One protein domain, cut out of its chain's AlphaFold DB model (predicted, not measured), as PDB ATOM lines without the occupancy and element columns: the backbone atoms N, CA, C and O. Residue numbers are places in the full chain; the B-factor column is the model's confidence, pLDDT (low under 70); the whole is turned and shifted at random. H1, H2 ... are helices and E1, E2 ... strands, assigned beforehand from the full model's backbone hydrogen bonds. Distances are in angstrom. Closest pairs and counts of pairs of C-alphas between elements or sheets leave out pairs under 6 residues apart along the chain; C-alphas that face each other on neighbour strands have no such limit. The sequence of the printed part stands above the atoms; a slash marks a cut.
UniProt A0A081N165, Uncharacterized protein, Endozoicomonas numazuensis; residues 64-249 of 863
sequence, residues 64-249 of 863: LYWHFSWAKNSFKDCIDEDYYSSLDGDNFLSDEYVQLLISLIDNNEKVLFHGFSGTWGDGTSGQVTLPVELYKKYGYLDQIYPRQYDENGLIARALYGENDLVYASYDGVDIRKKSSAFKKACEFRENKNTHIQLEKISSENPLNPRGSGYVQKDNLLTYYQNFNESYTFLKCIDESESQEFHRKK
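This is residues 64 to 249 of the 863 residues of an uncharacterized protein of Endozoicomonas numazuensis (UniProt A0A081N165). A small, twisted five-stranded sheet has helix H2 over one face and H4 over the other, with the short H3 near the E1 edge on H4's side. Beyond H4, away from the sheet, the helical hairpin H7 and H8 and the shorter H6 run nearly in line with it, and the longest axis goes from H2 through the sheet to H8. The 186 printed residues hold, in order, H1 E1 H2 E2 E3 H3 H4 E4 H5 H6 E5 H7 H8, a mixed class of eight helices and five strands. The mixed sheet runs E1 E3 E2 E4 E5. The whole is compact, with a radius of gyration of the C-alphas of 15.8 A and spans of 45 by 36 by 35 A.

H1 is residues 68 to 73, its first C-alpha at (2.686, 0.793, -23.807). E1 is 83 to 85, H2 95 to 106 (16.5 A), E2 111 to 114, E3 128 to 131 and H3 132 to 137. H4 is 150 to 161 (16.5 A), E4 166 to 170 (13.5 A), H5 175 to 178, H6 180 to 188 (13.1 A) and E5 195 to 198. H7, 219 to 236, is 26.1 A long; H8, 240 to 249, ends at C-alpha (3.177, 15.084, -6.284).

E1 and E3 are antiparallel, with N 84 and O 130 2.9 A apart; so is the hairpin E2 and E3, with N 113 and O 129 at 2.8 A. E2 and E4 are parallel, with N 112 and O 166 at 2.8 A, and so are E4 and E5, with N 196 and O 167 at 2.8 A. E4, H5 H6, E5 is a strand-helix-strand unit, parallel neighbours joined through helices, with a right-handed crossover; E1, H2, E2 is a split one, with E3 between its strands, left-handed. H2 is over E2 at a height of 8.1 A; H4, on the opposite face, is over E3 and E2 at 9.9 A. H3, on H4's face, stands up from the sheet. H1 is close to H4 but not clearly touching, Ser 69 and Asp 150 having the closest C-alphas, 6.1 A. H7 touches H4 with residues 228 to 236 alone, closest at the C-alphas of Gly 153 and Thr 232, 5.5 A, at a shallow tilt of 13 degrees, the same way. H8 touches H7, opposite ways at 12 degrees, closest at Ser 230 and His 246, C-alphas 4.9 A apart. H6 only just touches H7, with 3 pairs of C-alphas within 8 A, and touches H5 only at the corner. Each O i to N i+4 pair is within hydrogen-bond range in H1, H2, H3, H4, H7 and H8, and 4 of 5 in H6; H5 is too short for one.

The C-alphas farthest apart, of Asp 95 and Ser 240, are 46.2 A apart. The printed part has no cut. The long links are E2 to E3, H3 to H4 and E5 to H7. Mean pLDDT of the printed part is 93.2, and no printed residue is under 70.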
ATOM      1  N   LEU A  64      -2.407  -8.676 -20.534       86.38
ATOM      2  CA  LEU A  64      -3.577  -8.660 -19.638       86.38
ATOM      3  C   LEU A  64      -4.523  -7.487 -19.950       86.38
ATOM      4  O   LEU A  64      -5.744  -7.618 -19.942       86.38
ATOM      5  N   TYR A  65      -3.928  -6.337 -20.241       89.94
ATOM      6  CA  TYR A  65      -4.553  -5.160 -20.820       89.94
ATOM      7  C   TYR A  65      -3.482  -4.402 -21.610       89.94
ATOM      8  O   TYR A  65      -2.283  -4.616 -21.424       89.94
ATOM      9  N   TRP A  66      -3.892  -3.493 -22.496       91.12
ATOM     10  CA  TRP A  66      -2.924  -2.744 -23.295       91.12
ATOM     11  C   TRP A  66      -2.071  -1.815 -22.428       91.12
ATOM     12  O   TRP A  66      -2.591  -0.862 -21.843       91.12
ATOM     13  N   HIS A  67      -0.761  -2.048 -22.425       94.69
ATOM     14  CA  HIS A  67       0.225  -1.270 -21.689       94.69
ATOM     15  C   HIS A  67       1.399  -0.929 -22.609       94.69
ATOM     16  O   HIS A  67       2.092  -1.832 -23.072       94.69
ATOM     17  N   PHE A  68       1.651   0.363 -22.856       94.00
ATOM     18  CA  PHE A  68       2.686   0.793 -23.807       94.00
ATOM     19  C   PHE A  68       4.076   0.330 -23.389       94.00
ATOM     20  O   PHE A  68       4.767  -0.271 -24.203       94.00
ATOM     21  N   SER A  69       4.457   0.514 -22.122       95.81
ATOM     22  CA  SER A  69       5.771   0.054 -21.660       95.81
ATOM     23  C   SER A  69       5.963  -1.458 -21.799       95.81
ATOM     24  O   SER A  69       6.994  -1.866 -22.318       95.81
ATOM     25  N   TRP A  70       4.980  -2.291 -21.427       95.56
ATOM     26  CA  TRP A  70       5.083  -3.749 -21.586       95.56
ATOM     27  C   TRP A  70       5.162  -4.154 -23.061       95.56
ATOM     28  O   TRP A  70       6.001  -4.974 -23.432       95.56
ATOM     29  N   ALA A  71       4.336  -3.542 -23.917       94.81
ATOM     30  CA  ALA A  71       4.370  -3.783 -25.356       94.81
ATOM     31  C   ALA A  71       5.739  -3.411 -25.944       94.81
ATOM     32  O   ALA A  71       6.383  -4.239 -26.585       94.81
ATOM     33  N   LYS A  72       6.234  -2.202 -25.660       95.12
ATOM     34  CA  LYS A  72       7.524  -1.722 -26.160       95.12
ATOM     35  C   LYS A  72       8.705  -2.462 -25.539       95.12
ATOM     36  O   LYS A  72       9.705  -2.610 -26.218       95.12
ATOM     37  N   ASN A  73       8.620  -2.965 -24.305       96.25
ATOM     38  CA  ASN A  73       9.675  -3.772 -23.672       96.25
ATOM     39  C   ASN A  73       9.712  -5.231 -24.151       96.25
ATOM     40  O   ASN A  73      10.739  -5.881 -23.987       96.25
ATOM     41  N   SER A  74       8.649  -5.747 -24.777       95.25
ATOM     42  CA  SER A  74       8.609  -7.129 -25.299       95.25
ATOM     43  C   SER A  74       9.639  -7.426 -26.406       95.25
ATOM     44  O   SER A  74       9.867  -8.586 -26.764       95.25
ATOM     45  N   PHE A  75      10.261  -6.379 -26.956       95.12
ATOM     46  CA  PHE A  75      11.322  -6.475 -27.953       95.12
ATOM     47  C   PHE A  75      12.728  -6.614 -27.340       95.12
ATOM     48  O   PHE A  75      13.659  -6.980 -28.053       95.12
ATOM     49  N   LYS A  76      12.907  -6.371 -26.030       93.44
ATOM     50  CA  LYS A  76      14.228  -6.382 -25.364       93.44
ATOM     51  C   LYS A  76      15.021  -7.660 -25.598       93.44
ATOM     52  O   LYS A  76      16.227  -7.589 -25.805       93.44
ATOM     53  N   ASP A  77      14.340  -8.798 -25.578       89.25
ATOM     54  CA  ASP A  77      14.984 -10.108 -25.646       89.25
ATOM     55  C   ASP A  77      15.219 -10.597 -27.084       89.25
ATOM     56  O   ASP A  77      15.736 -11.694 -27.263       89.25
ATOM     57  N   CYS A  78      14.809  -9.837 -28.111       89.88
ATOM     58  CA  CYS A  78      14.904 -10.278 -29.509       89.88
ATOM     59  C   CYS A  78      15.603  -9.309 -30.462       89.88
ATOM     60  O   CYS A  78      15.708  -9.630 -31.640       89.88
ATOM     61  N   ILE A  79      15.994  -8.125 -29.995       92.56
ATOM     62  CA  ILE A  79      16.725  -7.155 -30.809       92.56
ATOM     63  C   ILE A  79      18.219  -7.354 -30.569       92.56
ATOM     64  O   ILE A  79      18.688  -7.252 -29.428       92.56
ATOM     65  N   ASP A  80      18.937  -7.598 -31.659       88.25
ATOM     66  CA  ASP A  80      20.384  -7.843 -31.688       88.25
ATOM     67  C   ASP A  80      21.142  -6.765 -32.477       88.25
ATOM     68  O   ASP A  80      22.367  -6.768 -32.506       88.25
ATOM     69  N   GLU A  81      20.412  -5.841 -33.102       94.25
ATOM     70  CA  GLU A  81      20.946  -4.691 -33.824       94.25
ATOM     71  C   GLU A  81      21.609  -3.674 -32.871       94.25
ATOM     72  O   GLU A  81      21.425  -3.717 -31.653       94.25
ATOM     73  N   ASP A  82      22.373  -2.723 -33.417       95.56
ATOM     74  CA  ASP A  82      23.096  -1.729 -32.609       95.56
ATOM     75  C   ASP A  82      22.164  -0.664 -32.007       95.56
ATOM     76  O   ASP A  82      22.390  -0.160 -30.901       95.56
ATOM     77  N   TYR A  83      21.082  -0.338 -32.720       97.12
ATOM     78  CA  TYR A  83      20.132   0.712 -32.357       97.12
ATOM     79  C   TYR A  83      18.683   0.220 -32.362       97.12
ATOM     80  O   TYR A  83      18.241  -0.512 -33.244       97.12
ATOM     81  N   TYR A  84      17.938   0.663 -31.351       97.12
ATOM     82  CA  TYR A  84      16.496   0.501 -31.238       97.12
ATOM     83  C   TYR A  84      15.820   1.788 -31.699       97.12
ATOM     84  O   TYR A  84      16.220   2.867 -31.263       97.12
ATOM     85  N   SER A  85      14.762   1.671 -32.499       95.94
ATOM     86  CA  SER A  85      13.878   2.783 -32.850       95.94
ATOM     87  C   SER A  85      12.420   2.359 -32.698       95.94
ATOM     88  O   SER A  85      12.010   1.328 -33.236       95.94
ATOM     89  N   SER A  86      11.635   3.118 -31.932       95.19
ATOM     90  CA  SER A  86      10.212   2.838 -31.734       95.19
ATOM     91  C   SER A  86       9.348   3.443 -32.839       95.19
ATOM     92  O   SER A  86       9.425   4.637 -33.131       95.19
ATOM     93  N   LEU A  87       8.452   2.622 -33.385       92.25
ATOM     94  CA  LEU A  87       7.447   3.022 -34.362       92.25
ATOM     95  C   LEU A  87       6.089   2.445 -33.953       92.25
ATOM     96  O   LEU A  87       5.936   1.226 -33.846       92.25
ATOM     97  N   ASP A  88       5.114   3.315 -33.699       89.81
ATOM     98  CA  ASP A  88       3.744   2.885 -33.414       89.81
ATOM     99  C   ASP A  88       3.086   2.338 -34.693       89.81
ATOM    100  O   ASP A  88       3.372   2.793 -35.800       89.81
ATOM    101  N   GLY A  89       2.199   1.347 -34.552       88.50
ATOM    102  CA  GLY A  89       1.604   0.636 -35.695       88.50
ATOM    103  C   GLY A  89       0.720   1.493 -36.611       88.50
ATOM    104  O   GLY A  89       0.350   1.043 -37.687       88.50
ATOM    105  N   ASP A  90       0.379   2.713 -36.201       88.50
ATOM    106  CA  ASP A  90      -0.377   3.710 -36.962       88.50
ATOM    107  C   ASP A  90       0.490   4.866 -37.504       88.50
ATOM    108  O   ASP A  90      -0.055   5.849 -38.014       88.50
ATOM    109  N   ASN A  91       1.822   4.744 -37.426       90.38
ATOM    110  CA  ASN A  91       2.773   5.733 -37.932       90.38
ATOM    111  C   ASN A  91       3.420   5.297 -39.259       90.38
ATOM    112  O   ASN A  91       3.761   4.128 -39.464       90.38
ATOM    113  N   PHE A  92       3.657   6.279 -40.132       92.00
ATOM    114  CA  PHE A  92       4.386   6.118 -41.390       92.00
ATOM    115  C   PHE A  92       5.851   6.550 -41.247       92.00
ATOM    116  O   PHE A  92       6.161   7.531 -40.567       92.00
ATOM    117  N   LEU A  93       6.747   5.836 -41.922       92.88
ATOM    118  CA  LEU A  93       8.132   6.236 -42.158       92.88
ATOM    119  C   LEU A  93       8.230   7.059 -43.447       92.88
ATOM    120  O   LEU A  93       7.488   6.826 -44.402       92.88
ATOM    121  N   SER A  94       9.187   7.983 -43.499       93.31
ATOM    122  CA  SER A  94       9.624   8.622 -44.745       93.31
ATOM    123  C   SER A  94      11.089   8.295 -45.025       93.31
ATOM    124  O   SER A  94      11.839   7.930 -44.116       93.31
ATOM    125  N   ASP A  95      11.493   8.420 -46.288       93.00
ATOM    126  CA  ASP A  95      12.877   8.207 -46.728       93.00
ATOM    127  C   ASP A  95      13.823   9.166 -45.990       93.00
ATOM    128  O   ASP A  95      14.803   8.756 -45.372       93.00
ATOM    129  N   GLU A  96      13.441  10.441 -45.925       93.31
ATOM    130  CA  GLU A  96      14.191  11.504 -45.260       93.31
ATOM    131  C   GLU A  96      14.385  11.212 -43.766       93.31
ATOM    132  O   GLU A  96      15.462  11.455 -43.221       93.31
ATOM    133  N   TYR A  97      13.367  10.656 -43.099       92.94
ATOM    134  CA  TYR A  97      13.451  10.292 -41.685       92.94
ATOM    135  C   TYR A  97      14.463   9.166 -41.450       92.94
ATOM    136  O   TYR A  97      15.283   9.253 -40.535       92.94
ATOM    137  N   VAL A  98      14.450   8.123 -42.286       94.50
ATOM    138  CA  VAL A  98      15.395   7.003 -42.159       94.50
ATOM    139  C   VAL A  98      16.826   7.453 -42.472       94.50
ATOM    140  O   VAL A  98      17.743   7.106 -41.725       94.50
ATOM    141  N   GLN A  99      17.027   8.290 -43.499       94.25
ATOM    142  CA  GLN A  99      18.338   8.888 -43.791       94.25
ATOM    143  C   GLN A  99      18.853   9.742 -42.629       94.25
ATOM    144  O   GLN A  99      20.035   9.659 -42.288       94.25
ATOM    145  N   LEU A 100      17.978  10.533 -41.998       94.81
ATOM    146  CA  LEU A 100      18.335  11.327 -40.826       94.81
ATOM    147  C   LEU A 100      18.813  10.433 -39.679       94.81
ATOM    148  O   LEU A 100      19.865  10.706 -39.105       94.81
ATOM    149  N   LEU A 101      18.072   9.368 -39.351       95.12
ATOM    150  CA  LEU A 101      18.457   8.440 -38.285       95.12
ATOM    151  C   LEU A 101      19.812   7.786 -38.563       95.12
ATOM    152  O   LEU A 101      20.675   7.789 -37.689       95.12
ATOM    153  N   ILE A 102      20.007   7.270 -39.777       95.25
ATOM    154  CA  ILE A 102      21.270   6.657 -40.205       95.25
ATOM    155  C   ILE A 102      22.424   7.657 -40.088       95.25
ATOM    156  O   ILE A 102      23.448   7.341 -39.495       95.25
ATOM    157  N   SER A 103      22.238   8.882 -40.584       95.06
ATOM    158  CA  SER A 103      23.250   9.936 -40.500       95.06
ATOM    159  C   SER A 103      23.579  10.307 -39.052       95.06
ATOM    160  O   SER A 103      24.746  10.477 -38.705       95.06
ATOM    161  N   LEU A 104      22.578  10.403 -38.172       95.88
ATOM    162  CA  LEU A 104      22.812  10.672 -36.752       95.88
ATOM    163  C   LEU A 104      23.611   9.559 -36.085       95.88
ATOM    164  O   LEU A 104      24.525   9.858 -35.320       95.88
ATOM    165  N   ILE A 105      23.267   8.305 -36.370       96.31
ATOM    166  CA  ILE A 105      23.935   7.128 -35.813       96.31
ATOM    167  C   ILE A 105      25.380   7.043 -36.318       96.31
ATOM    168  O   ILE A 105      26.291   6.896 -35.512       96.31
ATOM    169  N   ASP A 106      25.615   7.216 -37.620       95.25
ATOM    170  CA  ASP A 106      26.953   7.094 -38.215       95.25
ATOM    171  C   ASP A 106      27.910   8.208 -37.746       95.25
ATOM    172  O   ASP A 106      29.124   8.010 -37.695       95.25
ATOM    173  N   ASN A 107      27.378   9.379 -37.374       95.69
ATOM    174  CA  ASN A 107      28.171  10.540 -36.953       95.69
ATOM    175  C   ASN A 107      28.367  10.662 -35.433       95.69
ATOM    176  O   ASN A 107      29.062  11.578 -34.987       95.69
ATOM    177  N   ASN A 108      27.749   9.801 -34.622       94.69
ATOM    178  CA  ASN A 108      27.826   9.894 -33.165       94.69
ATOM    179  C   ASN A 108      28.051   8.514 -32.551       94.69
ATOM    180  O   ASN A 108      27.278   7.594 -32.786       94.69
ATOM    181  N   GLU A 109      29.044   8.396 -31.667       89.94
ATOM    182  CA  GLU A 109      29.319   7.145 -30.943       89.94
ATOM    183  C   GLU A 109      28.081   6.644 -30.178       89.94
ATOM    184  O   GLU A 109      27.766   5.455 -30.186       89.94
ATOM    185  N   LYS A 110      27.344   7.567 -29.544       95.50
ATOM    186  CA  LYS A 110      26.173   7.251 -28.725       95.50
ATOM    187  C   LYS A 110      25.144   8.377 -28.777       95.50
ATOM    188  O   LYS A 110      25.328   9.417 -28.141       95.50
ATOM    189  N   VAL A 111      24.044   8.172 -29.503       98.12
ATOM    190  CA  VAL A 111      22.989   9.188 -29.673       98.12
ATOM    191  C   VAL A 111      21.602   8.674 -29.293       98.12
ATOM    192  O   VAL A 111      21.186   7.587 -29.675       98.12
ATOM    193  N   LEU A 112      20.854   9.479 -28.542       98.31
ATOM    194  CA  LEU A 112      19.418   9.324 -28.347       98.31
ATOM    195  C   LEU A 112      18.711  10.393 -29.167       98.31
ATOM    196  O   LEU A 112      18.892  11.581 -28.908       98.31
ATOM    197  N   PHE A 113      17.858   9.984 -30.097       98.12
ATOM    198  CA  PHE A 113      17.020  10.892 -30.873       98.12
ATOM    199  C   PHE A 113      15.552  10.792 -30.456       98.12
ATOM    200  O   PHE A 113      14.977   9.704 -30.397       98.12
ATOM    201  N   HIS A 114      14.936  11.945 -30.182       97.12
ATOM    202  CA  HIS A 114      13.498  12.072 -29.939       97.12
ATOM    203  C   HIS A 114      12.822  12.736 -31.141       97.12
ATOM    204  O   HIS A 114      12.884  13.955 -31.298       97.12
ATOM    205  N   GLY A 115      12.141  11.932 -31.962       94.38
ATOM    206  CA  GLY A 115      11.460  12.353 -33.196       94.38
ATOM    207  C   GLY A 115      10.139  13.096 -32.984       94.38
ATOM    208  O   GLY A 115       9.282  13.113 -33.861       94.38
ATOM    209  N   PHE A 116       9.935  13.706 -31.817       94.00
ATOM    210  CA  PHE A 116       8.698  14.410 -31.502       94.00
ATOM    211  C   PHE A 116       8.582  15.714 -32.294       94.00
ATOM    212  O   PHE A 116       9.451  16.576 -32.199       94.00
ATOM    213  N   SER A 117       7.466  15.925 -32.995       91.62
ATOM    214  CA  SER A 117       7.211  17.149 -33.776       91.62
ATOM    215  C   SER A 117       7.170  18.428 -32.921       91.62
ATOM    216  O   SER A 117       7.340  19.550 -33.418       91.62
ATOM    217  N   GLY A 118       6.896  18.264 -31.623       91.00
ATOM    218  CA  GLY A 118       6.586  19.332 -30.686       91.00
ATOM    219  C   GLY A 118       5.088  19.564 -30.458       91.00
ATOM    220  O   GLY A 118       4.746  20.462 -29.682       91.00
ATOM    221  N   THR A 119       4.195  18.775 -31.055       91.25
ATOM    222  CA  THR A 119       2.740  18.911 -30.879       91.25
ATOM    223  C   THR A 119       2.167  17.740 -30.090       91.25
ATOM    224  O   THR A 119       2.045  16.629 -30.584       91.25
ATOM    225  N   TRP A 120       1.781  17.966 -28.832       90.38
ATOM    226  CA  TRP A 120       1.241  16.893 -27.991       90.38
ATOM    227  C   TRP A 120      -0.042  16.289 -28.575       90.38
ATOM    228  O   TRP A 120      -0.992  17.015 -28.864       90.38
ATOM    229  N   GLY A 121      -0.089  14.955 -28.656       86.88
ATOM    230  CA  GLY A 121      -1.262  14.208 -29.121       86.88
ATOM    231  C   GLY A 121      -1.334  13.993 -30.633       86.88
ATOM    232  O   GLY A 121      -2.336  13.456 -31.098       86.88
ATOM    233  N   ASP A 122      -0.304  14.370 -31.390       89.31
ATOM    234  CA  ASP A 122      -0.237  14.145 -32.839       89.31
ATOM    235  C   ASP A 122       0.285  12.754 -33.245       89.31
ATOM    236  O   ASP A 122       0.251  12.430 -34.421       89.31
ATOM    237  N   GLY A 123       0.741  11.940 -32.284       85.81
ATOM    238  CA  GLY A 123       1.262  10.582 -32.506       85.81
ATOM    239  C   GLY A 123       2.781  10.492 -32.716       85.81
ATOM    240  O   GLY A 123       3.328   9.394 -32.758       85.81
ATOM    241  N   THR A 124       3.502  11.617 -32.772       90.12
ATOM    242  CA  THR A 124       4.960  11.622 -33.019       90.12
ATOM    243  C   THR A 124       5.800  11.507 -31.746       90.12
ATOM    244  O   THR A 124       6.972  11.142 -31.804       90.12
ATOM    245  N   SER A 125       5.224  11.767 -30.564       89.75
ATOM    246  CA  SER A 125       5.961  11.699 -29.287       89.75
ATOM    247  C   SER A 125       6.499  10.305 -28.964       89.75
ATOM    248  O   SER A 125       7.436  10.196 -28.174       89.75
ATOM    249  N   GLY A 126       5.899   9.279 -29.580       88.69
ATOM    250  CA  GLY A 126       6.259   7.869 -29.480       88.69
ATOM    251  C   GLY A 126       7.595   7.502 -30.124       88.69
ATOM    252  O   GLY A 126       8.125   6.435 -29.822       88.69
ATOM    253  N   GLN A 127       8.144   8.359 -30.992       93.38
ATOM    254  CA  GLN A 127       9.336   8.075 -31.792       93.38
ATOM    255  C   GLN A 127      10.622   8.334 -30.998       93.38
ATOM    256  O   GLN A 127      11.043   9.481 -30.815       93.38
ATOM    257  N   VAL A 128      11.260   7.265 -30.525       96.81
ATOM    258  CA  VAL A 128      12.499   7.321 -29.746       96.81
ATOM    259  C   VAL A 128      13.499   6.343 -30.338       96.81
ATOM    260  O   VAL A 128      13.210   5.155 -30.461       96.81
ATOM    261  N   THR A 129      14.686   6.847 -30.662       97.69
ATOM    262  CA  THR A 129      15.816   6.047 -31.139       97.69
ATOM    263  C   THR A 129      16.966   6.143 -30.148       97.69
ATOM    264  O   THR A 129      17.278   7.241 -29.691       97.69
ATOM    265  N   LEU A 130      17.580   5.018 -29.781       98.06
ATOM    266  CA  LEU A 130      18.735   4.957 -28.876       98.06
ATOM    267  C   LEU A 130      19.500   3.629 -29.043       98.06
ATOM    268  O   LEU A 130      18.925   2.667 -29.558       98.06
ATOM    269  N   PRO A 131      20.752   3.528 -28.562       97.94
ATOM    270  CA  PRO A 131      21.514   2.285 -28.613       97.94
ATOM    271  C   PRO A 131      20.786   1.137 -27.908       97.94
ATOM    272  O   PRO A 131      20.209   1.321 -26.826       97.94
ATOM    273  N   VAL A 132      20.854  -0.071 -28.469       97.50
ATOM    274  CA  VAL A 132      20.191  -1.259 -27.902       97.50
ATOM    275  C   VAL A 132      20.716  -1.589 -26.511       97.50
ATOM    276  O   VAL A 132      19.930  -1.993 -25.652       97.50
ATOM    277  N   GLU A 133      21.997  -1.334 -26.229       96.38
ATOM    278  CA  GLU A 133      22.545  -1.471 -24.874       96.38
ATOM    279  C   GLU A 133      21.779  -0.624 -23.843       96.38
ATOM    280  O   GLU A 133      21.450  -1.103 -22.754       96.38
ATOM    281  N   LEU A 134      21.410   0.611 -24.198       97.12
ATOM    282  CA  LEU A 134      20.687   1.528 -23.324       97.12
ATOM    283  C   LEU A 134      19.213   1.170 -23.228       97.12
ATOM    284  O   LEU A 134      18.626   1.257 -22.148       97.12
ATOM    285  N   TYR A 135      18.610   0.745 -24.334       97.50
ATOM    286  CA  TYR A 135      17.246   0.236 -24.337       97.50
ATOM    287  C   TYR A 135      17.110  -1.026 -23.464       97.50
ATOM    288  O   TYR A 135      16.178  -1.118 -22.663       97.50
ATOM    289  N   LYS A 136      18.072  -1.956 -23.521       96.44
ATOM    290  CA  LYS A 136      18.123  -3.136 -22.641       96.44
ATOM    291  C   LYS A 136      18.367  -2.736 -21.178       96.44
ATOM    292  O   LYS A 136      17.660  -3.221 -20.292       96.44
ATOM    293  N   LYS A 137      19.297  -1.807 -20.914       95.81
ATOM    294  CA  LYS A 137      19.653  -1.324 -19.561       95.81
ATOM    295  C   LYS A 137      18.530  -0.539 -18.879       95.81
ATOM    296  O   LYS A 137      18.194  -0.801 -17.723       95.81
ATOM    297  N   TYR A 138      17.971   0.452 -19.565       95.69
ATOM    298  CA  TYR A 138      16.931   1.323 -19.030       95.69
ATOM    299  C   TYR A 138      15.553   0.819 -19.438       95.69
ATOM    300  O   TYR A 138      14.768   0.425 -18.570       95.69
ATOM    301  N   GLY A 139      15.276   0.806 -20.740       94.69
ATOM    302  CA  GLY A 139      13.972   0.498 -21.323       94.69
ATOM    303  C   GLY A 139      12.821   1.328 -20.756       94.69
ATOM    304  O   GLY A 139      13.003   2.234 -19.934       94.69
ATOM    305  N   TYR A 140      11.609   0.997 -21.183       96.88
ATOM    306  CA  TYR A 140      10.407   1.631 -20.656       96.88
ATOM    307  C   TYR A 140      10.166   1.157 -19.214       96.88
ATOM    308  O   TYR A 140      10.531   0.039 -18.850       96.88
ATOM    309  N   LEU A 141       9.604   2.007 -18.352       95.88
ATOM    310  CA  LEU A 141       9.272   1.604 -16.980       95.88
ATOM    311  C   LEU A 141       8.042   0.688 -16.994       95.88
ATOM    312  O   LEU A 141       7.004   1.086 -17.512       95.88
ATOM    313  N   ASP A 142       8.137  -0.500 -16.394       95.12
ATOM    314  CA  ASP A 142       7.004  -1.439 -16.296       95.12
ATOM    315  C   ASP A 142       6.083  -1.141 -15.108       95.12
ATOM    316  O   ASP A 142       4.950  -1.605 -15.084       95.12
ATOM    317  N   GLN A 143       6.570  -0.375 -14.125       95.81
ATOM    318  CA  GLN A 143       5.879  -0.086 -12.862       95.81
ATOM    319  C   GLN A 143       5.051   1.211 -12.907       95.81
ATOM    320  O   GLN A 143       4.817   1.833 -11.870       95.81
ATOM    321  N   ILE A 144       4.650   1.662 -14.092       97.12
ATOM    322  CA  ILE A 144       3.814   2.856 -14.283       97.12
ATOM    323  C   ILE A 144       2.435   2.452 -14.803       97.12
ATOM    324  O   ILE A 144       2.218   1.304 -15.166       97.12
ATOM    325  N   TYR A 145       1.481   3.379 -14.837       97.19
ATOM    326  CA  TYR A 145       0.184   3.119 -15.455       97.19
ATOM    327  C   TYR A 145       0.291   2.972 -16.983       97.19
ATOM    328  O   TYR A 145       1.241   3.476 -17.584       97.19
ATOM    329  N   PRO A 146      -0.707   2.353 -17.646       94.62
ATOM    330  CA  PRO A 146      -0.517   1.723 -18.954       94.62
ATOM    331  C   PRO A 146      -0.204   2.664 -20.123       94.62
ATOM    332  O   PRO A 146       0.195   2.204 -21.194       94.62
ATOM    333  N   ARG A 147      -0.449   3.967 -19.959       90.62
ATOM    334  CA  ARG A 147      -0.238   5.007 -20.970       90.62
ATOM    335  C   ARG A 147       0.166   6.304 -20.277       90.62
ATOM    336  O   ARG A 147      -0.166   6.477 -19.108       90.62
ATOM    337  N   GLN A 148       0.727   7.229 -21.054       92.81
ATOM    338  CA  GLN A 148       1.244   8.536 -20.634       92.81
ATOM    339  C   GLN A 148       2.650   8.462 -20.031       92.81
ATOM    340  O   GLN A 148       2.893   7.739 -19.068       92.81
ATOM    341  N   TYR A 149       3.544   9.301 -20.555       94.69
ATOM    342  CA  TYR A 149       4.903   9.525 -20.054       94.69
ATOM    343  C   TYR A 149       5.885   8.346 -20.163       94.69
ATOM    344  O   TYR A 149       6.971   8.419 -19.590       94.69
ATOM    345  N   ASP A 150       5.556   7.280 -20.895       94.69
ATOM    346  CA  ASP A 150       6.440   6.123 -21.051       94.69
ATOM    347  C   ASP A 150       7.728   6.471 -21.816       94.69
ATOM    348  O   ASP A 150       8.822   6.136 -21.351       94.69
ATOM    349  N   GLU A 151       7.635   7.219 -22.917       95.06
ATOM    350  CA  GLU A 151       8.795   7.636 -23.716       95.06
ATOM    351  C   GLU A 151       9.657   8.645 -22.971       95.06
ATOM    352  O   GLU A 151      10.869   8.474 -22.862       95.06
ATOM    353  N   ASN A 152       9.027   9.665 -22.384       96.12
ATOM    354  CA  ASN A 152       9.730  10.654 -21.570       96.12
ATOM    355  C   ASN A 152      10.429   9.992 -20.377       96.12
ATOM    356  O   ASN A 152      11.501  10.440 -19.977       96.12
ATOM    357  N   GLY A 153       9.851   8.919 -19.826       96.50
ATOM    358  CA  GLY A 153      10.473   8.128 -18.774       96.50
ATOM    359  C   GLY A 153      11.730   7.395 -19.227       96.50
ATOM    360  O   GLY A 153      12.737   7.432 -18.516       96.50
ATOM    361  N   LEU A 154      11.712   6.783 -20.415       97.50
ATOM    362  CA  LEU A 154      12.908   6.195 -21.023       97.50
ATOM    363  C   LEU A 154      13.975   7.268 -21.286       97.50
ATOM    364  O   LEU A 154      15.114   7.107 -20.844       97.50
ATOM    365  N   ILE A 155      13.598   8.377 -21.929       97.94
ATOM    366  CA  ILE A 155      14.508   9.488 -22.246       97.94
ATOM    367  C   ILE A 155      15.142  10.033 -20.964       97.94
ATOM    368  O   ILE A 155      16.362  10.130 -20.873       97.94
ATOM    369  N   ALA A 156      14.342  10.328 -19.935       97.19
ATOM    370  CA  ALA A 156      14.846  10.831 -18.662       97.19
ATOM    371  C   ALA A 156      15.842   9.869 -18.013       97.19
ATOM    372  O   ALA A 156      16.906  10.295 -17.570       97.19
ATOM    373  N   ARG A 157      15.528   8.571 -17.971       96.81
ATOM    374  CA  ARG A 157      16.414   7.571 -17.360       96.81
ATOM    375  C   ARG A 157      17.723   7.405 -18.124       96.81
ATOM    376  O   ARG A 157      18.760   7.294 -17.477       96.81
ATOM    377  N   ALA A 158      17.679   7.420 -19.456       97.19
ATOM    378  CA  ALA A 158      18.873   7.350 -20.290       97.19
ATOM    379  C   ALA A 158      19.755   8.593 -20.098       97.19
ATOM    380  O   ALA A 158      20.924   8.463 -19.757       97.19
ATOM    381  N   LEU A 159      19.180   9.795 -20.208       97.25
ATOM    382  CA  LEU A 159      19.935  11.045 -20.083       97.25
ATOM    383  C   LEU A 159      20.509  11.255 -18.667       97.25
ATOM    384  O   LEU A 159      21.640  11.697 -18.512       97.25
ATOM    385  N   TYR A 160      19.775  10.917 -17.601       95.94
ATOM    386  CA  TYR A 160      20.308  11.027 -16.232       95.94
ATOM    387  C   TYR A 160      21.319   9.936 -15.859       95.94
ATOM    388  O   TYR A 160      22.046  10.095 -14.866       95.94
ATOM    389  N   GLY A 161      21.308   8.823 -16.591       95.06
ATOM    390  CA  GLY A 161      22.157   7.664 -16.352       95.06
ATOM    391  C   GLY A 161      23.448   7.647 -17.175       95.06
ATOM    392  O   GLY A 161      24.423   7.048 -16.728       95.06
ATOM    393  N   GLU A 162      23.475   8.323 -18.325       95.75
ATOM    394  CA  GLU A 162      24.596   8.351 -19.274       95.75
ATOM    395  C   GLU A 162      25.004   9.806 -19.538       95.75
ATOM    396  O   GLU A 162      24.305  10.523 -20.247       95.75
ATOM    397  N   ASN A 163      26.108  10.282 -18.956       91.19
ATOM    398  CA  ASN A 163      26.499  11.699 -19.064       91.19
ATOM    399  C   ASN A 163      27.052  12.081 -20.451       91.19
ATOM    400  O   ASN A 163      27.018  13.249 -20.821       91.19
ATOM    401  N   ASP A 164      27.591  11.105 -21.173       93.69
ATOM    402  CA  ASP A 164      28.224  11.194 -22.493       93.69
ATOM    403  C   ASP A 164      27.245  10.965 -23.655       93.69
ATOM    404  O   ASP A 164      27.584  11.210 -24.809       93.69
ATOM    405  N   LEU A 165      26.010  10.545 -23.363       97.25
ATOM    406  CA  LEU A 165      24.971  10.340 -24.369       97.25
ATOM    407  C   LEU A 165      24.622  11.663 -25.062       97.25
ATOM    408  O   LEU A 165      24.216  12.628 -24.408       97.25
ATOM    409  N   VAL A 166      24.715  11.701 -26.389       98.00
ATOM    410  CA  VAL A 166      24.237  12.832 -27.187       98.00
ATOM    411  C   VAL A 166      22.712  12.783 -27.244       98.00
ATOM    412  O   VAL A 166      22.131  11.753 -27.574       98.00
ATOM    413  N   TYR A 167      22.046  13.892 -26.932       98.12
ATOM    414  CA  TYR A 167      20.605  14.045 -27.112       98.12
ATOM    415  C   TYR A 167      20.333  14.807 -28.404       98.12
ATOM    416  O   TYR A 167      20.840  15.908 -28.583       98.12
ATOM    417  N   ALA A 168      19.509  14.264 -29.289       98.06
ATOM    418  CA  ALA A 168      19.079  14.915 -30.515       98.06
ATOM    419  C   ALA A 168      17.556  15.097 -30.522       98.06
ATOM    420  O   ALA A 168      16.796  14.203 -30.139       98.06
ATOM    421  N   SER A 169      17.101  16.259 -30.978       97.31
ATOM    422  CA  SER A 169      15.683  16.549 -31.197       97.31
ATOM    423  C   SER A 169      15.520  17.515 -32.362       97.31
ATOM    424  O   SER A 169      16.474  18.182 -32.763       97.31
ATOM    425  N   TYR A 170      14.295  17.673 -32.855       96.38
ATOM    426  CA  TYR A 170      14.017  18.769 -33.774       96.38
ATOM    427  C   TYR A 170      14.221  20.139 -33.119       96.38
ATOM    428  O   TYR A 170      14.101  20.290 -31.893       96.38
ATOM    429  N   ASP A 171      14.508  21.136 -33.951       94.19
ATOM    430  CA  ASP A 171      14.655  22.523 -33.534       94.19
ATOM    431  C   ASP A 171      13.395  23.018 -32.801       94.19
ATOM    432  O   ASP A 171      12.249  22.748 -33.183       94.19
ATOM    433  N   GLY A 172      13.621  23.679 -31.665       91.88
ATOM    434  CA  GLY A 172      12.573  24.099 -30.734       91.88
ATOM    435  C   GLY A 172      11.867  22.969 -29.960       91.88
ATOM    436  O   GLY A 172      10.894  23.249 -29.250       91.88
ATOM    437  N   VAL A 173      12.318  21.707 -30.051       94.56
ATOM    438  CA  VAL A 173      11.672  20.541 -29.405       94.56
ATOM    439  C   VAL A 173      12.568  19.838 -28.377       94.56
ATOM    440  O   VAL A 173      12.665  18.619 -28.327       94.56
ATOM    441  N   ASP A 174      13.188  20.601 -27.478       95.31
ATOM    442  CA  ASP A 174      13.888  20.022 -26.323       95.31
ATOM    443  C   ASP A 174      12.881  19.559 -25.254       95.31
ATOM    444  O   ASP A 174      12.256  20.384 -24.572       95.31
ATOM    445  N   ILE A 175      12.730  18.243 -25.062       95.75
ATOM    446  CA  ILE A 175      11.768  17.688 -24.096       95.75
ATOM    447  C   ILE A 175      12.053  18.122 -22.656       95.75
ATOM    448  O   ILE A 175      11.114  18.307 -21.875       95.75
ATOM    449  N   ARG A 176      13.327  18.370 -22.324       95.06
ATOM    450  CA  ARG A 176      13.774  18.828 -21.000       95.06
ATOM    451  C   ARG A 176      13.247  20.223 -20.689       95.06
ATOM    452  O   ARG A 176      13.096  20.579 -19.529       95.06
ATOM    453  N   LYS A 177      12.944  21.017 -21.718       94.94
ATOM    454  CA  LYS A 177      12.365  22.362 -21.591       94.94
ATOM    455  C   LYS A 177      10.854  22.354 -21.802       94.94
ATOM    456  O   LYS A 177      10.142  23.137 -21.176       94.94
ATOM    457  N   LYS A 178      10.366  21.476 -22.681       94.25
ATOM    458  CA  LYS A 178       8.967  21.425 -23.118       94.25
ATOM    459  C   LYS A 178       8.047  20.673 -22.155       94.25
ATOM    460  O   LYS A 178       6.897  21.069 -21.980       94.25
ATOM    461  N   SER A 179       8.521  19.593 -21.531       94.88
ATOM    462  CA  SER A 179       7.778  18.899 -20.476       94.88
ATOM    463  C   SER A 179       7.937  19.660 -19.163       94.88
ATOM    464  O   SER A 179       9.049  19.805 -18.665       94.88
ATOM    465  N   SER A 180       6.834  20.113 -18.563       93.75
ATOM    466  CA  SER A 180       6.874  20.825 -17.277       93.75
ATOM    467  C   SER A 180       7.483  19.974 -16.158       93.75
ATOM    468  O   SER A 180       8.245  20.486 -15.341       93.75
ATOM    469  N   ALA A 181       7.193  18.671 -16.140       94.62
ATOM    470  CA  ALA A 181       7.753  17.740 -15.168       94.62
ATOM    471  C   ALA A 181       9.261  17.525 -15.370       94.62
ATOM    472  O   ALA A 181      10.002  17.544 -14.390       94.62
ATOM    473  N   PHE A 182       9.724  17.401 -16.619       96.25
ATOM    474  CA  PHE A 182      11.151  17.244 -16.920       96.25
ATOM    475  C   PHE A 182      11.917  18.541 -16.648       96.25
ATOM    476  O   PHE A 182      12.932  18.517 -15.961       96.25
ATOM    477  N   LYS A 183      11.377  19.692 -17.057       96.44
ATOM    478  CA  LYS A 183      11.945  21.002 -16.718       96.44
ATOM    479  C   LYS A 183      12.136  21.145 -15.214       96.44
ATOM    480  O   LYS A 183      13.210  21.533 -14.770       96.44
ATOM    481  N   LYS A 184      11.120  20.763 -14.433       96.25
ATOM    482  CA  LYS A 184      11.209  20.795 -12.974       96.25
ATOM    483  C   LYS A 184      12.263  19.826 -12.428       96.25
ATOM    484  O   LYS A 184      12.945  20.162 -11.472       96.25
ATOM    485  N   ALA A 185      12.420  18.649 -13.030       95.62
ATOM    486  CA  ALA A 185      13.474  17.705 -12.664       95.62
ATOM    487  C   ALA A 185      14.883  18.267 -12.940       95.62
ATOM    488  O   ALA A 185      15.774  18.106 -12.106       95.62
ATOM    489  N   CYS A 186      15.059  18.997 -14.048       95.31
ATOM    490  CA  CYS A 186      16.309  19.679 -14.389       95.31
ATOM    491  C   CYS A 186      16.695  20.786 -13.398       95.31
ATOM    492  O   CYS A 186      17.876  21.092 -13.281       95.31
ATOM    493  N   GLU A 187      15.729  21.372 -12.681       95.81
ATOM    494  CA  GLU A 187      16.006  22.333 -11.602       95.81
ATOM    495  C   GLU A 187      16.630  21.663 -10.370       95.81
ATOM    496  O   GLU A 187      17.387  22.313  -9.657       95.81
ATOM    497  N   PHE A 188      16.321  20.386 -10.114       95.88
ATOM    498  CA  PHE A 188      16.963  19.620  -9.040       95.88
ATOM    499  C   PHE A 188      18.331  19.110  -9.488       95.88
ATOM    500  O   PHE A 188      19.345  19.400  -8.864       95.88
ATOM    501  N   ARG A 189      18.364  18.421 -10.635       94.62
ATOM    502  CA  ARG A 189      19.588  17.880 -11.217       94.62
ATOM    503  C   ARG A 189      19.693  18.282 -12.677       94.62
ATOM    504  O   ARG A 189      18.926  17.799 -13.513       94.62
ATOM    505  N   GLU A 190      20.679  19.117 -12.985       91.69
ATOM    506  CA  GLU A 190      20.967  19.533 -14.356       91.69
ATOM    507  C   GLU A 190      21.360  18.331 -15.231       91.69
ATOM    508  O   GLU A 190      22.060  17.407 -14.802       91.69
ATOM    509  N   ASN A 191      20.904  18.355 -16.481       88.19
ATOM    510  CA  ASN A 191      21.236  17.358 -17.481       88.19
ATOM    511  C   ASN A 191      22.416  17.843 -18.343       88.19
ATOM    512  O   ASN A 191      22.294  18.849 -19.036       88.19
ATOM    513  N   LYS A 192      23.550  17.132 -18.290       89.25
ATOM    514  CA  LYS A 192      24.825  17.555 -18.909       89.25
ATOM    515  C   LYS A 192      25.021  17.074 -20.351       89.25
ATOM    516  O   LYS A 192      26.061  17.339 -20.941       89.25
ATOM    517  N   ASN A 193      24.040  16.363 -20.899       95.81
ATOM    518  CA  ASN A 193      24.111  15.776 -22.231       95.81
ATOM    519  C   ASN A 193      24.193  16.854 -23.318       95.81
ATOM    520  O   ASN A 193      23.375  17.785 -23.341       95.81
ATOM    521  N   THR A 194      25.133  16.679 -24.249       96.19
ATOM    522  CA  THR A 194      25.236  17.489 -25.468       96.19
ATOM    523  C   THR A 194      23.925  17.415 -26.243       96.19
ATOM    524  O   THR A 194      23.424  16.322 -26.500       96.19
ATOM    525  N   HIS A 195      23.358  18.569 -26.606       96.88
ATOM    526  CA  HIS A 195      22.091  18.649 -27.337       96.88
ATOM    527  C   HIS A 195      22.314  19.092 -28.779       96.88
ATOM    528  O   HIS A 195      22.832  20.182 -29.011       96.88
ATOM    529  N   ILE A 196      21.890  18.259 -29.726       96.81
ATOM    530  CA  ILE A 196      21.872  18.553 -31.159       96.81
ATOM    531  C   ILE A 196      20.439  18.899 -31.572       96.81
ATOM    532  O   ILE A 196      19.490  18.181 -31.245       96.81
ATOM    533  N   GLN A 197      20.291  20.003 -32.300       96.06
ATOM    534  CA  GLN A 197      19.022  20.443 -32.873       96.06
ATOM    535  C   GLN A 197      19.031  20.198 -34.375       96.06
ATOM    536  O   GLN A 197      20.002  20.522 -35.054       96.06
ATOM    537  N   LEU A 198      17.950  19.606 -34.871       95.12
ATOM    538  CA  LEU A 198      17.824  19.169 -36.256       95.12
ATOM    539  C   LEU A 198      16.654  19.868 -36.931       95.12
ATOM    540  O   LEU A 198      15.636  20.153 -36.297       95.12
ATOM    541  N   GLU A 199      16.773  20.109 -38.231       91.50
ATOM    542  CA  GLU A 199      15.654  20.621 -39.014       91.50
ATOM    543  C   GLU A 199      14.482  19.637 -38.989       91.50
ATOM    544  O   GLU A 199      14.657  18.415 -38.992       91.50
ATOM    545  N   LYS A 200      13.262  20.178 -38.924       87.06
ATOM    546  CA  LYS A 200      12.050  19.359 -38.935       87.06
ATOM    547  C   LYS A 200      11.850  18.743 -40.308       87.06
ATOM    548  O   LYS A 200      11.821  19.452 -41.310       87.06
ATOM    549  N   ILE A 201      11.618  17.440 -40.320       84.50
ATOM    550  CA  ILE A 201      11.282  16.696 -41.528       84.50
ATOM    551  C   ILE A 201       9.762  16.656 -41.680       84.50
ATOM    552  O   ILE A 201       9.032  16.464 -40.705       84.50
ATOM    553  N   SER A 202       9.283  16.848 -42.909       71.06
ATOM    554  CA  SER A 202       7.881  16.619 -43.256       71.06
ATOM    555  C   SER A 202       7.621  15.116 -43.304       71.06
ATOM    556  O   SER A 202       8.200  14.424 -44.135       71.06
ATOM    557  N   SER A 203       6.741  14.612 -42.442       71.69
ATOM    558  CA  SER A 203       6.273  13.225 -42.478       71.69
ATOM    559  C   SER A 203       4.767  13.179 -42.714       71.69
ATOM    560  O   SER A 203       4.050  14.134 -42.407       71.69
ATOM    561  N   GLU A 204       4.272  12.053 -43.224       80.25
ATOM    562  CA  GLU A 204       2.835  11.794 -43.214       80.25
ATOM    563  C   GLU A 204       2.309  11.802 -41.773       80.25
ATOM    564  O   GLU A 204       3.001  11.412 -40.826       80.25
ATOM    565  N   ASN A 205       1.083  12.298 -41.601       81.81
ATOM    566  CA  ASN A 205       0.454  12.329 -40.290       81.81
ATOM    567  C   ASN A 205       0.114  10.897 -39.847       81.81
ATOM    568  O   ASN A 205      -0.377  10.118 -40.667       81.81
ATOM    569  N   PRO A 206       0.292  10.562 -38.557       84.25
ATOM    570  CA  PRO A 206      -0.241   9.329 -37.992       84.25
ATOM    571  C   PRO A 206      -1.731   9.157 -38.292       84.25
ATOM    572  O   PRO A 206      -2.467  10.144 -38.347       84.25
ATOM    573  N   LEU A 207      -2.197   7.914 -38.437       84.25
ATOM    574  CA  LEU A 207      -3.597   7.646 -38.797       84.25
ATOM    575  C   LEU A 207      -4.591   8.079 -37.707       84.25
ATOM    576  O   LEU A 207      -5.733   8.420 -38.009       84.25
ATOM    577  N   ASN A 208      -4.173   8.093 -36.435       81.19
ATOM    578  CA  ASN A 208      -5.064   8.325 -35.293       81.19
ATOM    579  C   ASN A 208      -4.564   9.409 -34.310       81.19
ATOM    580  O   ASN A 208      -4.344   9.113 -33.124       81.19
ATOM    581  N   PRO A 209      -4.418  10.680 -34.731       82.50
ATOM    582  CA  PRO A 209      -4.039  11.756 -33.826       82.50
ATOM    583  C   PRO A 209      -5.175  12.042 -32.832       82.50
ATOM    584  O   PRO A 209      -6.354  12.075 -33.183       82.50
ATOM    585  N   ARG A 210      -4.835  12.280 -31.561       79.94
ATOM    586  CA  ARG A 210      -5.809  12.596 -30.495       79.94
ATOM    587  C   ARG A 210      -6.043  14.095 -30.301       79.94
ATOM    588  O   ARG A 210      -6.970  14.477 -29.587       79.94
ATOM    589  N   GLY A 211      -5.210  14.928 -30.924       78.06
ATOM    590  CA  GLY A 211      -5.232  16.383 -30.778       78.06
ATOM    591  C   GLY A 211      -4.691  16.864 -29.427       78.06
ATOM    592  O   GLY A 211      -4.474  16.087 -28.494       78.06
ATOM    593  N   SER A 212      -4.462  18.171 -29.305       76.50
ATOM    594  CA  SER A 212      -3.963  18.767 -28.065       76.50
ATOM    595  C   SER A 212      -5.039  18.771 -26.968       76.50
ATOM    596  O   SER A 212      -6.239  18.883 -27.222       76.50
ATOM    597  N   GLY A 213      -4.616  18.630 -25.710       78.88
ATOM    598  CA  GLY A 213      -5.526  18.732 -24.566       78.88
ATOM    599  C   GLY A 213      -6.349  17.474 -24.249       78.88
ATOM    600  O   GLY A 213      -7.170  17.511 -23.334       78.88
ATOM    601  N   TYR A 214      -6.183  16.369 -24.990       86.12
ATOM    602  CA  TYR A 214      -7.004  15.162 -24.799       86.12
ATOM    603  C   TYR A 214      -6.831  14.530 -23.409       86.12
ATOM    604  O   TYR A 214      -7.787  13.998 -22.855       86.12
ATOM    605  N   VAL A 215      -5.628  14.623 -22.831       83.19
ATOM    606  CA  VAL A 215      -5.323  14.095 -21.493       83.19
ATOM    607  C   VAL A 215      -6.121  14.845 -20.434       83.19
ATOM    608  O   VAL A 215      -6.760  14.217 -19.604       83.19
ATOM    609  N   GLN A 216      -6.150  16.178 -20.504       85.25
ATOM    610  CA  GLN A 216      -6.823  17.049 -19.534       85.25
ATOM    611  C   GLN A 216      -8.349  16.879 -19.536       85.25
ATOM    612  O   GLN A 216      -9.005  17.233 -18.562       85.25
ATOM    613  N   LYS A 217      -8.913  16.350 -20.626       87.19
ATOM    614  CA  LYS A 217     -10.345  16.039 -20.747       87.19
ATOM    615  C   LYS A 217     -10.712  14.680 -20.142       87.19
ATOM    616  O   LYS A 217     -11.894  14.410 -19.957       87.19
ATOM    617  N   ASP A 218      -9.726  13.837 -19.836       90.19
ATOM    618  CA  ASP A 218      -9.914  12.499 -19.283       90.19
ATOM    619  C   ASP A 218      -9.275  12.407 -17.887       90.19
ATOM    620  O   ASP A 218      -8.052  12.433 -17.706       90.19
ATOM    621  N   ASN A 219     -10.129  12.273 -16.872       91.50
ATOM    622  CA  ASN A 219      -9.707  12.195 -15.475       91.50
ATOM    623  C   ASN A 219      -8.771  11.007 -15.201       91.50
ATOM    624  O   ASN A 219      -7.883  11.115 -14.354       91.50
ATOM    625  N   LEU A 220      -8.957   9.875 -15.889       94.31
ATOM    626  CA  LEU A 220      -8.125   8.685 -15.720       94.31
ATOM    627  C   LEU A 220      -6.750   8.890 -16.365       94.31
ATOM    628  O   LEU A 220      -5.732   8.576 -15.748       94.31
ATOM    629  N   LEU A 221      -6.699   9.474 -17.565       94.12
ATOM    630  CA  LEU A 221      -5.423   9.784 -18.221       94.12
ATOM    631  C   LEU A 221      -4.638  10.868 -17.481       94.12
ATOM    632  O   LEU A 221      -3.421  10.752 -17.362       94.12
ATOM    633  N   THR A 222      -5.313  11.885 -16.939       94.50
ATOM    634  CA  THR A 222      -4.650  12.904 -16.108       94.50
ATOM    635  C   THR A 222      -4.070  12.276 -14.836       94.50
ATOM    636  O   THR A 222      -2.957  12.606 -14.428       94.50
ATOM    637  N   TYR A 223      -4.787  11.328 -14.223       96.12
ATOM    638  CA  TYR A 223      -4.282  10.571 -13.078       96.12
ATOM    639  C   TYR A 223      -3.036   9.742 -13.440       96.12
ATOM    640  O   TYR A 223      -2.029   9.825 -12.732       96.12
ATOM    641  N   TYR A 224      -3.063   9.012 -14.565       96.88
ATOM    642  CA  TYR A 224      -1.899   8.266 -15.060       96.88
ATOM    643  C   TYR A 224      -0.707   9.179 -15.324       96.88
ATOM    644  O   TYR A 224       0.374   8.904 -14.818       96.88
ATOM    645  N   GLN A 225      -0.906  10.293 -16.034       95.88
ATOM    646  CA  GLN A 225       0.144  11.273 -16.313       95.88
ATOM    647  C   GLN A 225       0.812  11.761 -15.017       95.88
ATOM    648  O   GLN A 225       2.036  11.698 -14.903       95.88
ATOM    649  N   ASN A 226       0.022  12.176 -14.020       96.06
ATOM    650  CA  ASN A 226       0.534  12.706 -12.752       96.06
ATOM    651  C   ASN A 226       1.323  11.668 -11.941       96.06
ATOM    652  O   ASN A 226       2.345  12.003 -11.332       96.06
ATOM    653  N   PHE A 227       0.862  10.413 -11.914       97.69
ATOM    654  CA  PHE A 227       1.604   9.336 -11.263       97.69
ATOM    655  C   PHE A 227       2.874   8.989 -12.043       97.69
ATOM    656  O   PHE A 227       3.955   8.990 -11.461       97.69
ATOM    657  N   ASN A 228       2.754   8.733 -13.347       97.88
ATOM    658  CA  ASN A 228       3.833   8.239 -14.199       97.88
ATOM    659  C   ASN A 228       5.001   9.225 -14.258       97.88
ATOM    660  O   ASN A 228       6.151   8.815 -14.103       97.88
ATOM    661  N   GLU A 229       4.727  10.526 -14.402       97.25
ATOM    662  CA  GLU A 229       5.779  11.547 -14.408       97.25
ATOM    663  C   GLU A 229       6.478  11.655 -13.045       97.25
ATOM    664  O   GLU A 229       7.702  11.726 -12.971       97.25
ATOM    665  N   SER A 230       5.718  11.599 -11.947       97.38
ATOM    666  CA  SER A 230       6.278  11.699 -10.597       97.38
ATOM    667  C   SER A 230       7.115  10.467 -10.253       97.38
ATOM    668  O   SER A 230       8.237  10.588  -9.767       97.38
ATOM    669  N   TYR A 231       6.590   9.275 -10.547       97.69
ATOM    670  CA  TYR A 231       7.281   8.012 -10.324       97.69
ATOM    671  C   TYR A 231       8.545   7.904 -11.179       97.69
ATOM    672  O   TYR A 231       9.577   7.475 -10.674       97.69
ATOM    673  N   THR A 232       8.512   8.370 -12.430       97.12
ATOM    674  CA  THR A 232       9.695   8.429 -13.302       97.12
ATOM    675  C   THR A 232      10.851   9.155 -12.622       97.12
ATOM    676  O   THR A 232      11.925   8.579 -12.458       97.12
ATOM    677  N   PHE A 233      10.645  10.390 -12.160       96.94
ATOM    678  CA  PHE A 233      11.744  11.162 -11.577       96.94
ATOM    679  C   PHE A 233      12.167  10.665 -10.191       96.94
ATOM    680  O   PHE A 233      13.354  10.740  -9.873       96.94
ATOM    681  N   LEU A 234      11.271  10.012  -9.434       95.25
ATOM    682  CA  LEU A 234      11.660   9.241  -8.242       95.25
ATOM    683  C   LEU A 234      12.661   8.114  -8.560       95.25
ATOM    684  O   LEU A 234      13.413   7.704  -7.673       95.25
ATOM    685  N   LYS A 235      12.673   7.596  -9.795       93.31
ATOM    686  CA  LYS A 235      13.624   6.573 -10.261       93.31
ATOM    687  C   LYS A 235      14.884   7.166 -10.899       93.31
ATOM    688  O   LYS A 235      15.872   6.443 -10.993       93.31
ATOM    689  N   CYS A 236      14.863   8.433 -11.317       93.25
ATOM    690  CA  CYS A 236      15.982   9.091 -12.003       93.25
ATOM    691  C   CYS A 236      16.927   9.862 -11.065       93.25
ATOM    692  O   CYS A 236      18.127   9.925 -11.335       93.25
ATOM    693  N   ILE A 237      16.405  10.481  -9.999       94.06
ATOM    694  CA  ILE A 237      17.143  11.459  -9.180       94.06
ATOM    695  C   ILE A 237      17.049  11.066  -7.701       94.06
ATOM    696  O   ILE A 237      15.961  11.089  -7.140       94.06
ATOM    697  N   ASP A 238      18.163  10.712  -7.044       89.81
ATOM    698  CA  ASP A 238      18.184  10.290  -5.620       89.81
ATOM    699  C   ASP A 238      18.427  11.459  -4.636       89.81
ATOM    700  O   ASP A 238      18.671  11.244  -3.452       89.81
ATOM    701  N   GLU A 239      18.358  12.709  -5.106       92.75
ATOM    702  CA  GLU A 239      18.482  13.908  -4.266       92.75
ATOM    703  C   GLU A 239      17.254  14.087  -3.367       92.75
ATOM    704  O   GLU A 239      16.113  13.946  -3.812       92.75
ATOM    705  N   SER A 240      17.476  14.425  -2.092       89.94
ATOM    706  CA  SER A 240      16.415  14.441  -1.075       89.94
ATOM    707  C   SER A 240      15.261  15.389  -1.417       89.94
ATOM    708  O   SER A 240      14.102  15.005  -1.270       89.94
ATOM    709  N   GLU A 241      15.559  16.598  -1.901       93.94
ATOM    710  CA  GLU A 241      14.537  17.593  -2.260       93.94
ATOM    711  C   GLU A 241      13.688  17.133  -3.454       93.94
ATOM    712  O   GLU A 241      12.458  17.221  -3.423       93.94
ATOM    713  N   SER A 242      14.334  16.554  -4.472       94.81
ATOM    714  CA  SER A 242      13.657  15.952  -5.624       94.81
ATOM    715  C   SER A 242      12.759  14.788  -5.192       94.81
ATOM    716  O   SER A 242      11.578  14.725  -5.551       94.81
ATOM    717  N   GLN A 243      13.284  13.892  -4.349       93.81
ATOM    718  CA  GLN A 243      12.545  12.753  -3.807       93.81
ATOM    719  C   GLN A 243      11.310  13.193  -3.013       93.81
ATOM    720  O   GLN A 243      10.239  12.601  -3.167       93.81
ATOM    721  N   GLU A 244      11.425  14.227  -2.180       93.19
ATOM    722  CA  GLU A 244      10.298  14.782  -1.428       93.19
ATOM    723  C   GLU A 244       9.246  15.397  -2.361       93.19
ATOM    724  O   GLU A 244       8.061  15.060  -2.265       93.19
ATOM    725  N   PHE A 245       9.677  16.237  -3.307       95.94
ATOM    726  CA  PHE A 245       8.796  16.908  -4.259       95.94
ATOM    727  C   PHE A 245       7.990  15.911  -5.099       95.94
ATOM    728  O   PHE A 245       6.754  15.966  -5.134       95.94
ATOM    729  N   HIS A 246       8.670  14.964  -5.751       96.31
ATOM    730  CA  HIS A 246       8.008  13.997  -6.621       96.31
ATOM    731  C   HIS A 246       7.156  13.008  -5.827       96.31
ATOM    732  O   HIS A 246       6.075  12.640  -6.285       96.31
ATOM    733  N   ARG A 247       7.554  12.634  -4.603       94.75
ATOM    734  CA  ARG A 247       6.702  11.815  -3.730       94.75
ATOM    735  C   ARG A 247       5.426  12.565  -3.368       94.75
ATOM    736  O   ARG A 247       4.345  12.012  -3.545       94.75
ATOM    737  N   LYS A 248       5.514  13.827  -2.938       93.62
ATOM    738  CA  LYS A 248       4.333  14.651  -2.637       93.62
ATOM    739  C   LYS A 248       3.400  14.747  -3.846       93.62
ATOM    740  O   LYS A 248       2.203  14.504  -3.716       93.62
ATOM    741  N   LYS A 249       3.948  15.014  -5.034       95.12
ATOM    742  CA  LYS A 249       3.177  15.084  -6.284       95.12
ATOM    743  C   LYS A 249       2.514  13.748  -6.648       95.12
ATOM    744  O   LYS A 249       1.331  13.729  -6.976       95.12
TER     745      LYS A 249